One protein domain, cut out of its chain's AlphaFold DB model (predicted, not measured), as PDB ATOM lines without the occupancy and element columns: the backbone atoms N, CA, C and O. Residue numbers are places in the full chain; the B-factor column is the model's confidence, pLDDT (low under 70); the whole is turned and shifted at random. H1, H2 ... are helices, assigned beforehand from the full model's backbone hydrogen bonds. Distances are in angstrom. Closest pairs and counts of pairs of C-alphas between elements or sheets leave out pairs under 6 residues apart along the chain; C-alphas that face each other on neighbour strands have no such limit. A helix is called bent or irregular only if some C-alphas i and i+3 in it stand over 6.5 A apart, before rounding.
ATOM      1  N   GLU A  37      48.849   1.847  12.637       88.81
ATOM      2  CA  GLU A  37      48.919   3.039  11.787       88.81
ATOM      3  C   GLU A  37      47.654   3.886  11.942       88.81
ATOM      4  O   GLU A  37      47.742   5.093  12.179       88.81
ATOM      5  N   ALA A  38      46.483   3.239  11.928       89.62
ATOM      6  CA  ALA A  38      45.217   3.900  12.217       89.62
ATOM      7  C   ALA A  38      45.240   4.560  13.605       89.62
ATOM      8  O   ALA A  38      44.839   5.711  13.754       89.62
ATOM      9  N   ASP A  39      45.774   3.879  14.620       90.62
ATOM     10  CA  ASP A  39      45.878   4.409  15.977       90.62
ATOM     11  C   ASP A  39      46.801   5.631  16.055       90.62
ATOM     12  O   ASP A  39      46.482   6.608  16.733       90.62
ATOM     13  N   GLY A  40      47.905   5.633  15.301       90.69
ATOM     14  CA  GLY A  40      48.770   6.806  15.158       90.69
ATOM     15  C   GLY A  40      48.007   8.027  14.637       90.69
ATOM     16  O   GLY A  40      48.079   9.106  15.233       90.69
ATOM     17  N   ILE A  41      47.209   7.843  13.580       92.12
ATOM     18  CA  ILE A  41      46.368   8.901  13.002       92.12
ATOM     19  C   ILE A  41      45.297   9.356  14.003       92.12
ATOM     20  O   ILE A  41      45.104  10.559  14.188       92.12
ATOM     21  N   ILE A  42      44.627   8.429  14.692       94.06
ATOM     22  CA  ILE A  42      43.581   8.743  15.678       94.06
ATOM     23  C   ILE A  42      44.159   9.553  16.844       94.06
ATOM     24  O   ILE A  42      43.594  10.579  17.227       94.06
ATOM     25  N   MET A  43      45.294   9.134  17.406       93.81
ATOM     26  CA  MET A  43      45.915   9.844  18.527       93.81
ATOM     27  C   MET A  43      46.351  11.256  18.125       93.81
ATOM     28  O   MET A  43      46.110  12.204  18.880       93.81
ATOM     29  N   GLN A  44      46.931  11.424  16.933       93.69
ATOM     30  CA  GLN A  44      47.278  12.749  16.413       93.69
ATOM     31  C   GLN A  44      46.026  13.608  16.185       93.69
ATOM     32  O   GLN A  44      45.993  14.784  16.551       93.69
ATOM     33  N   SER A  45      44.960  13.007  15.659       95.19
ATOM     34  CA  SER A  45      43.668  13.660  15.443       95.19
ATOM     35  C   SER A  45      43.065  14.180  16.745       95.19
ATOM     36  O   SER A  45      42.603  15.316  16.805       95.19
ATOM     37  N   PHE A  46      43.117  13.399  17.827       95.38
ATOM     38  CA  PHE A  46      42.615  13.832  19.132       95.38
ATOM     39  C   PHE A  46      43.426  14.984  19.721       95.38
ATOM     40  O   PHE A  46      42.846  15.907  20.301       95.38
ATOM     41  N   GLN A  47      44.749  14.970  19.547       93.81
ATOM     42  CA  GLN A  47      45.600  16.093  19.941       93.81
ATOM     43  C   GLN A  47      45.223  17.359  19.165       93.81
ATOM     44  O   GLN A  47      44.965  18.397  19.777       93.81
ATOM     45  N   ASN A  48      45.102  17.262  17.841       94.25
ATOM     46  CA  ASN A  48      44.750  18.387  16.975       94.25
ATOM     47  C   ASN A  48      43.352  18.939  17.291       94.25
ATOM     48  O   ASN A  48      43.169  20.151  17.419       94.25
ATOM     49  N   ALA A  49      42.370  18.057  17.481       94.50
ATOM     50  CA  ALA A  49      41.011  18.424  17.861       94.50
ATOM     51  C   ALA A  49      40.985  19.153  19.215       94.50
ATOM     52  O   ALA A  49      40.358  20.205  19.343       94.50
ATOM     53  N   THR A  50      41.741  18.652  20.196       93.50
ATOM     54  CA  THR A  50      41.872  19.263  21.527       93.50
ATOM     55  C   THR A  50      42.508  20.653  21.449       93.50
ATOM     56  O   THR A  50      42.032  21.574  22.111       93.50
ATOM     57  N   LEU A  51      43.539  20.840  20.614       92.19
ATOM     58  CA  LEU A  51      44.160  22.152  20.372       92.19
ATOM     59  C   LEU A  51      43.194  23.149  19.714       92.19
ATOM     60  O   LEU A  51      43.287  24.348  19.963       92.19
ATOM     61  N   LYS A  52      42.243  22.655  18.914       90.88
ATOM     62  CA  LYS A  52      41.165  23.450  18.306       90.88
ATOM     63  C   LYS A  52      39.949  23.648  19.230       90.88
ATOM     64  O   LYS A  52      38.989  24.295  18.828       90.88
ATOM     65  N   GLY A  53      40.001  23.150  20.470       93.44
ATOM     66  CA  GLY A  53      38.963  23.342  21.490       93.44
ATOM     67  C   GLY A  53      37.860  22.280  21.509       93.44
ATOM     68  O   GLY A  53      36.873  22.443  22.228       93.44
ATOM     69  N   TYR A  54      38.004  21.189  20.754       94.50
ATOM     70  CA  TYR A  54      37.066  20.068  20.797       94.50
ATOM     71  C   TYR A  54      37.452  19.092  21.906       94.50
ATOM     72  O   TYR A  54      38.545  18.529  21.916       94.50
ATOM     73  N   HIS A  55      36.527  18.875  22.840       92.56
ATOM     74  CA  HIS A  55      36.720  17.958  23.968       92.56
ATOM     75  C   HIS A  55      35.584  16.934  24.117       92.56
ATOM     76  O   HIS A  55      35.726  15.983  24.884       92.56
ATOM     77  N   ASP A  56      34.458  17.108  23.405       94.12
ATOM     78  CA  ASP A  56      33.372  16.122  23.398       94.12
ATOM     79  C   ASP A  56      33.855  14.849  22.700       94.12
ATOM     80  O   ASP A  56      34.423  14.887  21.609       94.12
ATOM     81  N   LYS A  57      33.611  13.702  23.333       93.94
ATOM     82  CA  LYS A  57      34.046  12.397  22.832       93.94
ATOM     83  C   LYS A  57      33.573  12.095  21.409       93.94
ATOM     84  O   LYS A  57      34.319  11.489  20.647       93.94
ATOM     85  N   ARG A  58      32.369  12.544  21.041       94.94
ATOM     86  CA  ARG A  58      31.794  12.320  19.710       94.94
ATOM     87  C   ARG A  58      32.448  13.226  18.682       94.94
ATOM     88  O   ARG A  58      32.713  12.765  17.583       94.94
ATOM     89  N   ASP A  59      32.762  14.469  19.047       96.06
ATOM     90  CA  ASP A  59      33.517  15.371  18.171       96.06
ATOM     91  C   ASP A  59      34.940  14.851  17.939       96.06
ATOM     92  O   ASP A  59      35.419  14.871  16.810       96.06
ATOM     93  N   LEU A  60      35.594  14.318  18.979       96.81
ATOM     94  CA  LEU A  60      36.887  13.646  18.833       96.81
ATOM     95  C   LEU A  60      36.780  12.456  17.871       96.81
ATOM     96  O   LEU A  60      37.576  12.348  16.939       96.81
ATOM     97  N   ALA A  61      35.780  11.590  18.066       96.88
ATOM     98  CA  ALA A  61      35.583  10.418  17.223       96.88
ATOM     99  C   ALA A  61      35.263  10.785  15.763       96.88
ATOM    100  O   ALA A  61      35.775  10.133  14.851       96.88
ATOM    101  N   GLU A  62      34.460  11.832  15.541       96.75
ATOM    102  CA  GLU A  62      34.124  12.361  14.215       96.75
ATOM    103  C   GLU A  62      35.363  12.929  13.518       96.75
ATOM    104  O   GLU A  62      35.637  12.573  12.375       96.75
ATOM    105  N   TYR A  63      36.157  13.747  14.222       97.12
ATOM    106  CA  TYR A  63      37.409  14.293  13.697       97.12
ATOM    107  C   TYR A  63      38.337  13.168  13.231       97.12
ATOM    108  O   TYR A  63      38.828  13.181  12.101       97.12
ATOM    109  N   ALA A  64      38.589  12.192  14.107       96.06
ATOM    110  CA  ALA A  64      39.508  11.103  13.813       96.06
ATOM    111  C   ALA A  64      38.989  10.197  12.690       96.06
ATOM    112  O   ALA A  64      39.777   9.729  11.876       96.06
ATOM    113  N   TYR A  65      37.672   9.991  12.594       94.81
ATOM    114  CA  TYR A  65      37.079   9.243  11.487       94.81
ATOM    115  C   TYR A  65      37.347   9.920  10.137       94.81
ATOM    116  O   TYR A  65      37.868   9.275   9.233       94.81
ATOM    117  N   HIS A  66      37.070  11.223  10.011       93.44
ATOM    118  CA  HIS A  66      37.355  11.963   8.771       93.44
ATOM    119  C   HIS A  66      38.851  12.028   8.457       93.44
ATOM    120  O   HIS A  66      39.243  11.945   7.298       93.44
ATOM    121  N   SER A  67      39.694  12.073   9.488       93.31
ATOM    122  CA  SER A  67      41.152  12.019   9.325       93.31
ATOM    123  C   SER A  67      41.640  10.696   8.725       93.31
ATOM    124  O   SER A  67      42.619  10.692   7.984       93.31
ATOM    125  N   LEU A  68      40.959   9.583   9.024       90.69
ATOM    126  CA  LEU A  68      41.268   8.257   8.479       90.69
ATOM    127  C   LEU A  68      40.743   8.053   7.057       90.69
ATOM    128  O   LEU A  68      41.401   7.394   6.257       90.69
ATOM    129  N   VAL A  69      39.539   8.546   6.760       89.06
ATOM    130  CA  VAL A  69      38.833   8.229   5.504       89.06
ATOM    131  C   VAL A  69      39.019   9.282   4.412       89.06
ATOM    132  O   VAL A  69      38.750   8.990   3.252       89.06
ATOM    133  N   ILE A  70      39.473  10.487   4.772       88.69
ATOM    134  CA  ILE A  70      39.740  11.591   3.841       88.69
ATOM    135  C   ILE A  70      41.232  11.921   3.859       88.69
ATOM    136  O   ILE A  70      41.951  11.568   2.932       88.69
ATOM    137  N   HIS A  71      41.701  12.601   4.911       88.56
ATOM    138  CA  HIS A  71      43.099  13.004   5.075       88.56
ATOM    139  C   HIS A  71      43.339  13.506   6.513       88.56
ATOM    140  O   HIS A  71      42.470  14.202   7.043       88.56
ATOM    141  N   PRO A  72      44.512  13.278   7.141       88.56
ATOM    142  CA  PRO A  72      44.802  13.779   8.494       88.56
ATOM    143  C   PRO A  72      44.658  15.299   8.670       88.56
ATOM    144  O   PRO A  72      44.408  15.785   9.771       88.56
ATOM    145  N   GLU A  73      44.793  16.051   7.577       89.25
ATOM    146  CA  GLU A  73      44.675  17.513   7.540       89.25
ATOM    147  C   GLU A  73      43.379  18.003   6.869       89.25
ATOM    148  O   GLU A  73      43.278  19.177   6.525       89.25
ATOM    149  N   PHE A  74      42.366  17.137   6.696       91.88
ATOM    150  CA  PHE A  74      41.099  17.487   6.027       91.88
ATOM    151  C   PHE A  74      40.479  18.787   6.566       91.88
ATOM    152  O   PHE A  74      39.882  19.562   5.826       91.88
ATOM    153  N   ILE A  75      40.650  19.059   7.862       93.12
ATOM    154  CA  ILE A  75      40.064  20.222   8.523       93.12
ATOM    155  C   ILE A  75      40.595  21.568   8.013       93.12
ATOM    156  O   ILE A  75      39.936  22.590   8.202       93.12
ATOM    157  N   GLU A  76      41.772  21.574   7.388       92.00
ATOM    158  CA  GLU A  76      42.373  22.766   6.789       92.00
ATOM    159  C   GLU A  76      41.830  23.035   5.376       92.00
ATOM    160  O   GLU A  76      42.072  24.101   4.810       92.00
ATOM    161  N   HIS A  77      41.050  22.105   4.808       94.62
ATOM    162  CA  HIS A  77      40.408  22.298   3.515       94.62
ATOM    163  C   HIS A  77      39.498  23.540   3.544       94.62
ATOM    164  O   HIS A  77      38.677  23.661   4.462       94.62
ATOM    165  N   PRO A  78      39.545  24.436   2.535       95.00
ATOM    166  CA  PRO A  78      38.821  25.711   2.561       95.00
ATOM    167  C   PRO A  78      37.321  25.587   2.863       95.00
ATOM    168  O   PRO A  78      36.780  26.367   3.645       95.00
ATOM    169  N   ILE A  79      36.653  24.579   2.290       95.94
ATOM    170  CA  ILE A  79      35.225  24.313   2.537       95.94
ATOM    171  C   ILE A  79      34.960  23.962   4.010       95.94
ATOM    172  O   ILE A  79      34.008  24.472   4.603       95.94
ATOM    173  N   ILE A  80      35.799  23.117   4.614       95.81
ATOM    174  CA  ILE A  80      35.635  22.691   6.008       95.81
ATOM    175  C   ILE A  80      35.976  23.839   6.951       95.81
ATOM    176  O   ILE A  80      35.203  24.138   7.863       95.81
ATOM    177  N   ALA A  81      37.091  24.525   6.701       95.25
ATOM    178  CA  ALA A  81      37.503  25.688   7.471       95.25
ATOM    179  C   ALA A  81      36.400  26.761   7.498       95.25
ATOM    180  O   ALA A  81      36.094  27.314   8.557       95.25
ATOM    181  N   GLU A  82      35.744  27.008   6.361       96.44
ATOM    182  CA  GLU A  82      34.625  27.944   6.274       96.44
ATOM    183  C   GLU A  82      33.386  27.453   7.037       96.44
ATOM    184  O   GLU A  82      32.797  28.226   7.798       96.44
ATOM    185  N   ALA A  83      33.020  26.173   6.916       96.06
ATOM    186  CA  ALA A  83      31.898  25.589   7.657       96.06
ATOM    187  C   ALA A  83      32.086  25.708   9.180       96.06
ATOM    188  O   ALA A  83      31.176  26.142   9.898       96.06
ATOM    189  N   ILE A  84      33.296  25.412   9.668       95.75
ATOM    190  CA  ILE A  84      33.685  25.563  11.076       95.75
ATOM    191  C   ILE A  84      33.611  27.030  11.499       95.75
ATOM    192  O   ILE A  84      33.053  27.348  12.550       95.75
ATOM    193  N   ARG A  85      34.138  27.946  10.680       95.31
ATOM    194  CA  ARG A  85      34.146  29.383  10.978       95.31
ATOM    195  C   ARG A  85      32.730  29.944  11.109       95.31
ATOM    196  O   ARG A  85      32.465  30.692  12.053       95.31
ATOM    197  N   GLN A  86      31.827  29.580  10.200       95.62
ATOM    198  CA  GLN A  86      30.429  30.023  10.220       95.62
ATOM    199  C   GLN A  86      29.661  29.490  11.440       95.62
ATOM    200  O   GLN A  86      28.788  30.179  11.970       95.62
ATOM    201  N   HIS A  87      30.032  28.309  11.942       94.06
ATOM    202  CA  HIS A  87      29.325  27.608  13.017       94.06
ATOM    203  C   HIS A  87      30.196  27.382  14.267       94.06
ATOM    204  O   HIS A  87      29.987  26.428  15.016       94.06
ATOM    205  N   ARG A  88      31.136  28.299  14.552       91.25
ATOM    206  CA  ARG A  88      32.182  28.161  15.593       91.25
ATOM    207  C   ARG A  88      31.697  27.862  17.017       91.25
ATOM    208  O   ARG A  88      32.482  27.463  17.865       91.25
ATOM    209  N   HIS A  89      30.425  28.129  17.309       92.00
ATOM    210  CA  HIS A  89      29.813  27.906  18.624       92.00
ATOM    211  C   HIS A  89      29.119  26.542  18.746       92.00
ATOM    212  O   HIS A  89      28.556  26.227  19.791       92.00
ATOM    213  N   GLN A  90      29.105  25.759  17.669       94.81
ATOM    214  CA  GLN A  90      28.502  24.435  17.616       94.81
ATOM    215  C   GLN A  90      29.569  23.346  17.765       94.81
ATOM    216  O   GLN A  90      30.761  23.614  17.643       94.81
ATOM    217  N   SER A  91      29.124  22.118  18.028       96.44
ATOM    218  CA  SER A  91      29.987  20.935  18.024       96.44
ATOM    219  C   SER A  91      30.531  20.666  16.619       96.44
ATOM    220  O   SER A  91      29.873  21.017  15.633       96.44
ATOM    221  N   LEU A  92      31.681  19.997  16.516       96.44
ATOM    222  CA  LEU A  92      32.282  19.654  15.221       96.44
ATOM    223  C   LEU A  92      31.296  18.887  14.337       96.44
ATOM    224  O   LEU A  92      31.118  19.232  13.176       96.44
ATOM    225  N   ILE A  93      30.580  17.912  14.904       96.31
ATOM    226  CA  ILE A  93      29.564  17.149  14.161       96.31
ATOM    227  C   ILE A  93      28.542  18.077  13.491       96.31
ATOM    228  O   ILE A  93      28.199  17.881  12.329       96.31
ATOM    229  N   LYS A  94      28.065  19.107  14.199       96.69
ATOM    230  CA  LYS A  94      27.075  20.044  13.651       96.69
ATOM    231  C   LYS A  94      27.676  20.964  12.595       96.69
ATOM    232  O   LYS A  94      27.008  21.251  11.612       96.69
ATOM    233  N   GLN A  95      28.923  21.390  12.782       96.38
ATOM    234  CA  GLN A  95      29.652  22.175  11.785       96.38
ATOM    235  C   GLN A  95      29.844  21.374  10.490       96.38
ATOM    236  O   GLN A  95      29.606  21.885   9.406       96.38
ATOM    237  N   LEU A  96      30.215  20.095  10.592       95.94
ATOM    238  CA  LEU A  96      30.418  19.221   9.435       95.94
ATOM    239  C   LEU A  96      29.101  18.824   8.749       95.94
ATOM    240  O   LEU A  96      29.074  18.637   7.536       95.94
ATOM    241  N   GLN A  97      27.985  18.764   9.484       95.56
ATOM    242  CA  GLN A  97      26.648  18.530   8.921       95.56
ATOM    243  C   GLN A  97      26.171  19.633   7.966       95.56
ATOM    244  O   GLN A  97      25.223  19.404   7.218       95.56
ATOM    245  N   THR A  98      26.789  20.820   7.972       95.94
ATOM    246  CA  THR A  98      26.433  21.886   7.024       95.94
ATOM    247  C   THR A  98      27.087  21.706   5.656       95.94
ATOM    248  O   THR A  98      26.744  22.432   4.727       95.94
ATOM    249  N   ILE A  99      28.032  20.774   5.535       96.00
ATOM    250  CA  ILE A  99      28.728  20.459   4.288       96.00
ATOM    251  C   ILE A  99      27.861  19.490   3.485       96.00
ATOM    252  O   ILE A  99      27.446  18.439   3.981       96.00
ATOM    253  N   THR A 100      27.557  19.852   2.240       95.88
ATOM    254  CA  THR A 100      26.703  19.036   1.370       95.88
ATOM    255  C   THR A 100      27.452  17.809   0.844       95.88
ATOM    256  O   THR A 100      28.680  17.822   0.779       95.88
ATOM    257  N   PRO A 101      26.746  16.754   0.392       93.94
ATOM    258  CA  PRO A 101      27.398  15.607  -0.243       93.94
ATOM    259  C   PRO A 101      28.317  15.997  -1.411       93.94
ATOM    260  O   PRO A 101      29.444  15.538  -1.478       93.94
ATOM    261  N   GLN A 102      27.891  16.938  -2.260       94.62
ATOM    262  CA  GLN A 102      28.698  17.430  -3.389       94.62
ATOM    263  C   GLN A 102      29.975  18.142  -2.931       94.62
ATOM    264  O   GLN A 102      31.008  18.067  -3.585       94.62
ATOM    265  N   GLN A 103      29.909  18.861  -1.810       95.06
ATOM    266  CA  GLN A 103      31.088  19.477  -1.213       95.06
ATOM    267  C   GLN A 103      32.021  18.428  -0.606       95.06
ATOM    268  O   GLN A 103      33.231  18.596  -0.694       95.06
ATOM    269  N   TRP A 104      31.478  17.357  -0.023       92.94
ATOM    270  CA  TRP A 104      32.276  16.219   0.436       92.94
ATOM    271  C   TRP A 104      32.982  15.502  -0.711       92.94
ATOM    272  O   TRP A 104      34.141  15.148  -0.535       92.94
ATOM    273  N   ASP A 105      32.337  15.355  -1.869       90.25
ATOM    274  CA  ASP A 105      32.977  14.790  -3.062       90.25
ATOM    275  C   ASP A 105      34.178  15.652  -3.496       90.25
ATOM    276  O   ASP A 105      35.269  15.132  -3.697       90.25
ATOM    277  N   ILE A 106      34.013  16.984  -3.525       91.81
ATOM    278  CA  ILE A 106      35.107  17.931  -3.815       91.81
ATOM    279  C   ILE A 106      36.231  17.813  -2.780       91.81
ATOM    280  O   ILE A 106      37.393  17.713  -3.152       91.81
ATOM    281  N   ILE A 107      35.895  17.807  -1.486       91.38
ATOM    282  CA  ILE A 107      36.878  17.660  -0.404       91.38
ATOM    283  C   ILE A 107      37.634  16.345  -0.552       91.38
ATOM    284  O   ILE A 107      38.842  16.333  -0.377       91.38
ATOM    285  N   ALA A 108      36.948  15.239  -0.840       85.62
ATOM    286  CA  ALA A 108      37.596  13.954  -1.032       85.62
ATOM    287  C   ALA A 108      38.567  14.025  -2.217       85.62
ATOM    288  O   ALA A 108      39.737  13.715  -2.040       85.62
ATOM    289  N   ASP A 109      38.133  14.526  -3.373       85.75
ATOM    290  CA  ASP A 109      38.981  14.655  -4.562       85.75
ATOM    291  C   ASP A 109      40.197  15.576  -4.337       85.75
ATOM    292  O   ASP A 109      41.302  15.259  -4.778       85.75
ATOM    293  N   GLU A 110      40.021  16.696  -3.626       86.75
ATOM    294  CA  GLU A 110      41.066  17.698  -3.371       86.75
ATOM    295  C   GLU A 110      41.965  17.364  -2.170       86.75
ATOM    296  O   GLU A 110      43.130  17.751  -2.158       86.75
ATOM    297  N   CYS A 111      41.463  16.650  -1.156       77.88
ATOM    298  CA  CYS A 111      42.258  16.156  -0.025       77.88
ATOM    299  C   CYS A 111      42.927  14.809  -0.310       77.88
ATOM    300  O   CYS A 111      43.775  14.396   0.483       77.88
ATOM    301  N   ILE A 112      42.632  14.155  -1.439       63.22
ATOM    302  CA  ILE A 112      43.492  13.104  -2.003       63.22
ATOM    303  C   ILE A 112      44.778  13.768  -2.542       63.22
ATOM    304  O   ILE A 112      45.081  13.810  -3.728       63.22
ATOM    305  N   ILE A 113      45.580  14.305  -1.632       52.16
ATOM    306  CA  ILE A 113      46.983  14.670  -1.820       52.16
ATOM    307  C   ILE A 113      47.716  13.622  -0.950       52.16
ATOM    308  O   ILE A 113      47.459  13.553   0.240       52.16
ATOM    309  N   ASN A 114      48.586  12.703  -1.401       40.97
ATOM    310  CA  ASN A 114      49.409  12.691  -2.609       40.97
ATOM    311  C   ASN A 114      50.055  11.301  -2.918       40.97
ATOM    312  O   ASN A 114      51.274  11.191  -3.039       40.97
TER     313      ASN A 114
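This is residues 37 to 114 of the 123 residues of an uncharacterized protein of Gilliamella apicola (UniProt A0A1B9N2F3). Picture a C of helices: H1 and H2 cross to make one end, the very short H4 bridges from H2 to H3 along the side, and H5 makes the other end, near H3 but touching no helix. The pair H1 and H2 is the best-formed contact, while the rest of the C is joined by few contacts between helices. The printed part has 78 residues with five named helices, in the order H1, H2, H3, H4, H5, and no named strand; the class is all helix, and 53 residues are in the helices. It is compact, with a radius of gyration of the C-alphas of 11.7 A, and its C-alphas span 32 by 28 by 16 A.

Begin at H1, residues 37 to 51, the longest helix. It touches H2, residues 57 to 69, at a steep tilt of 49 degrees, opposite ways; look at the C-alphas of Ile 42 and Ala 64, the closest of the two, 5.1 A apart. From H2 go on to H4, residues 92 to 96, which H2 touches with residues 58 to 63 alone; the closest C-alphas are those of Asp 59 and Leu 92, 5.3 A apart. H4 also touches H3, residues 78 to 86, with the C-alphas of Ile 84 and Gln 95 closest, at 5.3 A. H3 is close to H5, residues 101 to 111, but not clearly touching: their closest C-alphas, those of Ile 79 and Gln 103, are 7.4 A apart, and the helices stand at a steep tilt of 55 degrees, opposite ways. H1 is apart from H3, H4 and H5, and H2 is apart from H3 and H5. In H1, H2, H3, H4 and H5 every O i to N i+4 pair is within hydrogen-bond range.

Find C-alpha 37 at (48.919, 3.039, 11.787); from there H1 runs 21.5 A to C-alpha 51. H2 begins at C-alpha 57 at (34.046, 12.397, 22.832) and runs 18.5 A to C-alpha 69. H3 is 12.2 A long and H4 is 6.1 A. H5 runs 14.9 A and ends at C-alpha 111 at (42.258, 16.156, -0.025). No helix is bent.

The two C-alphas farthest apart are those of Glu 37 and Gln 86, at 32.7 A. The printed part has no cut. The links H1 to H2, H3 to H4 and H4 to H5 are tight, and the link H2 to H3, with 8 residues, is short. The mean pLDDT of the printed part is 91.7; look for the model's low confidence at residues 112 to 114, which are under 70.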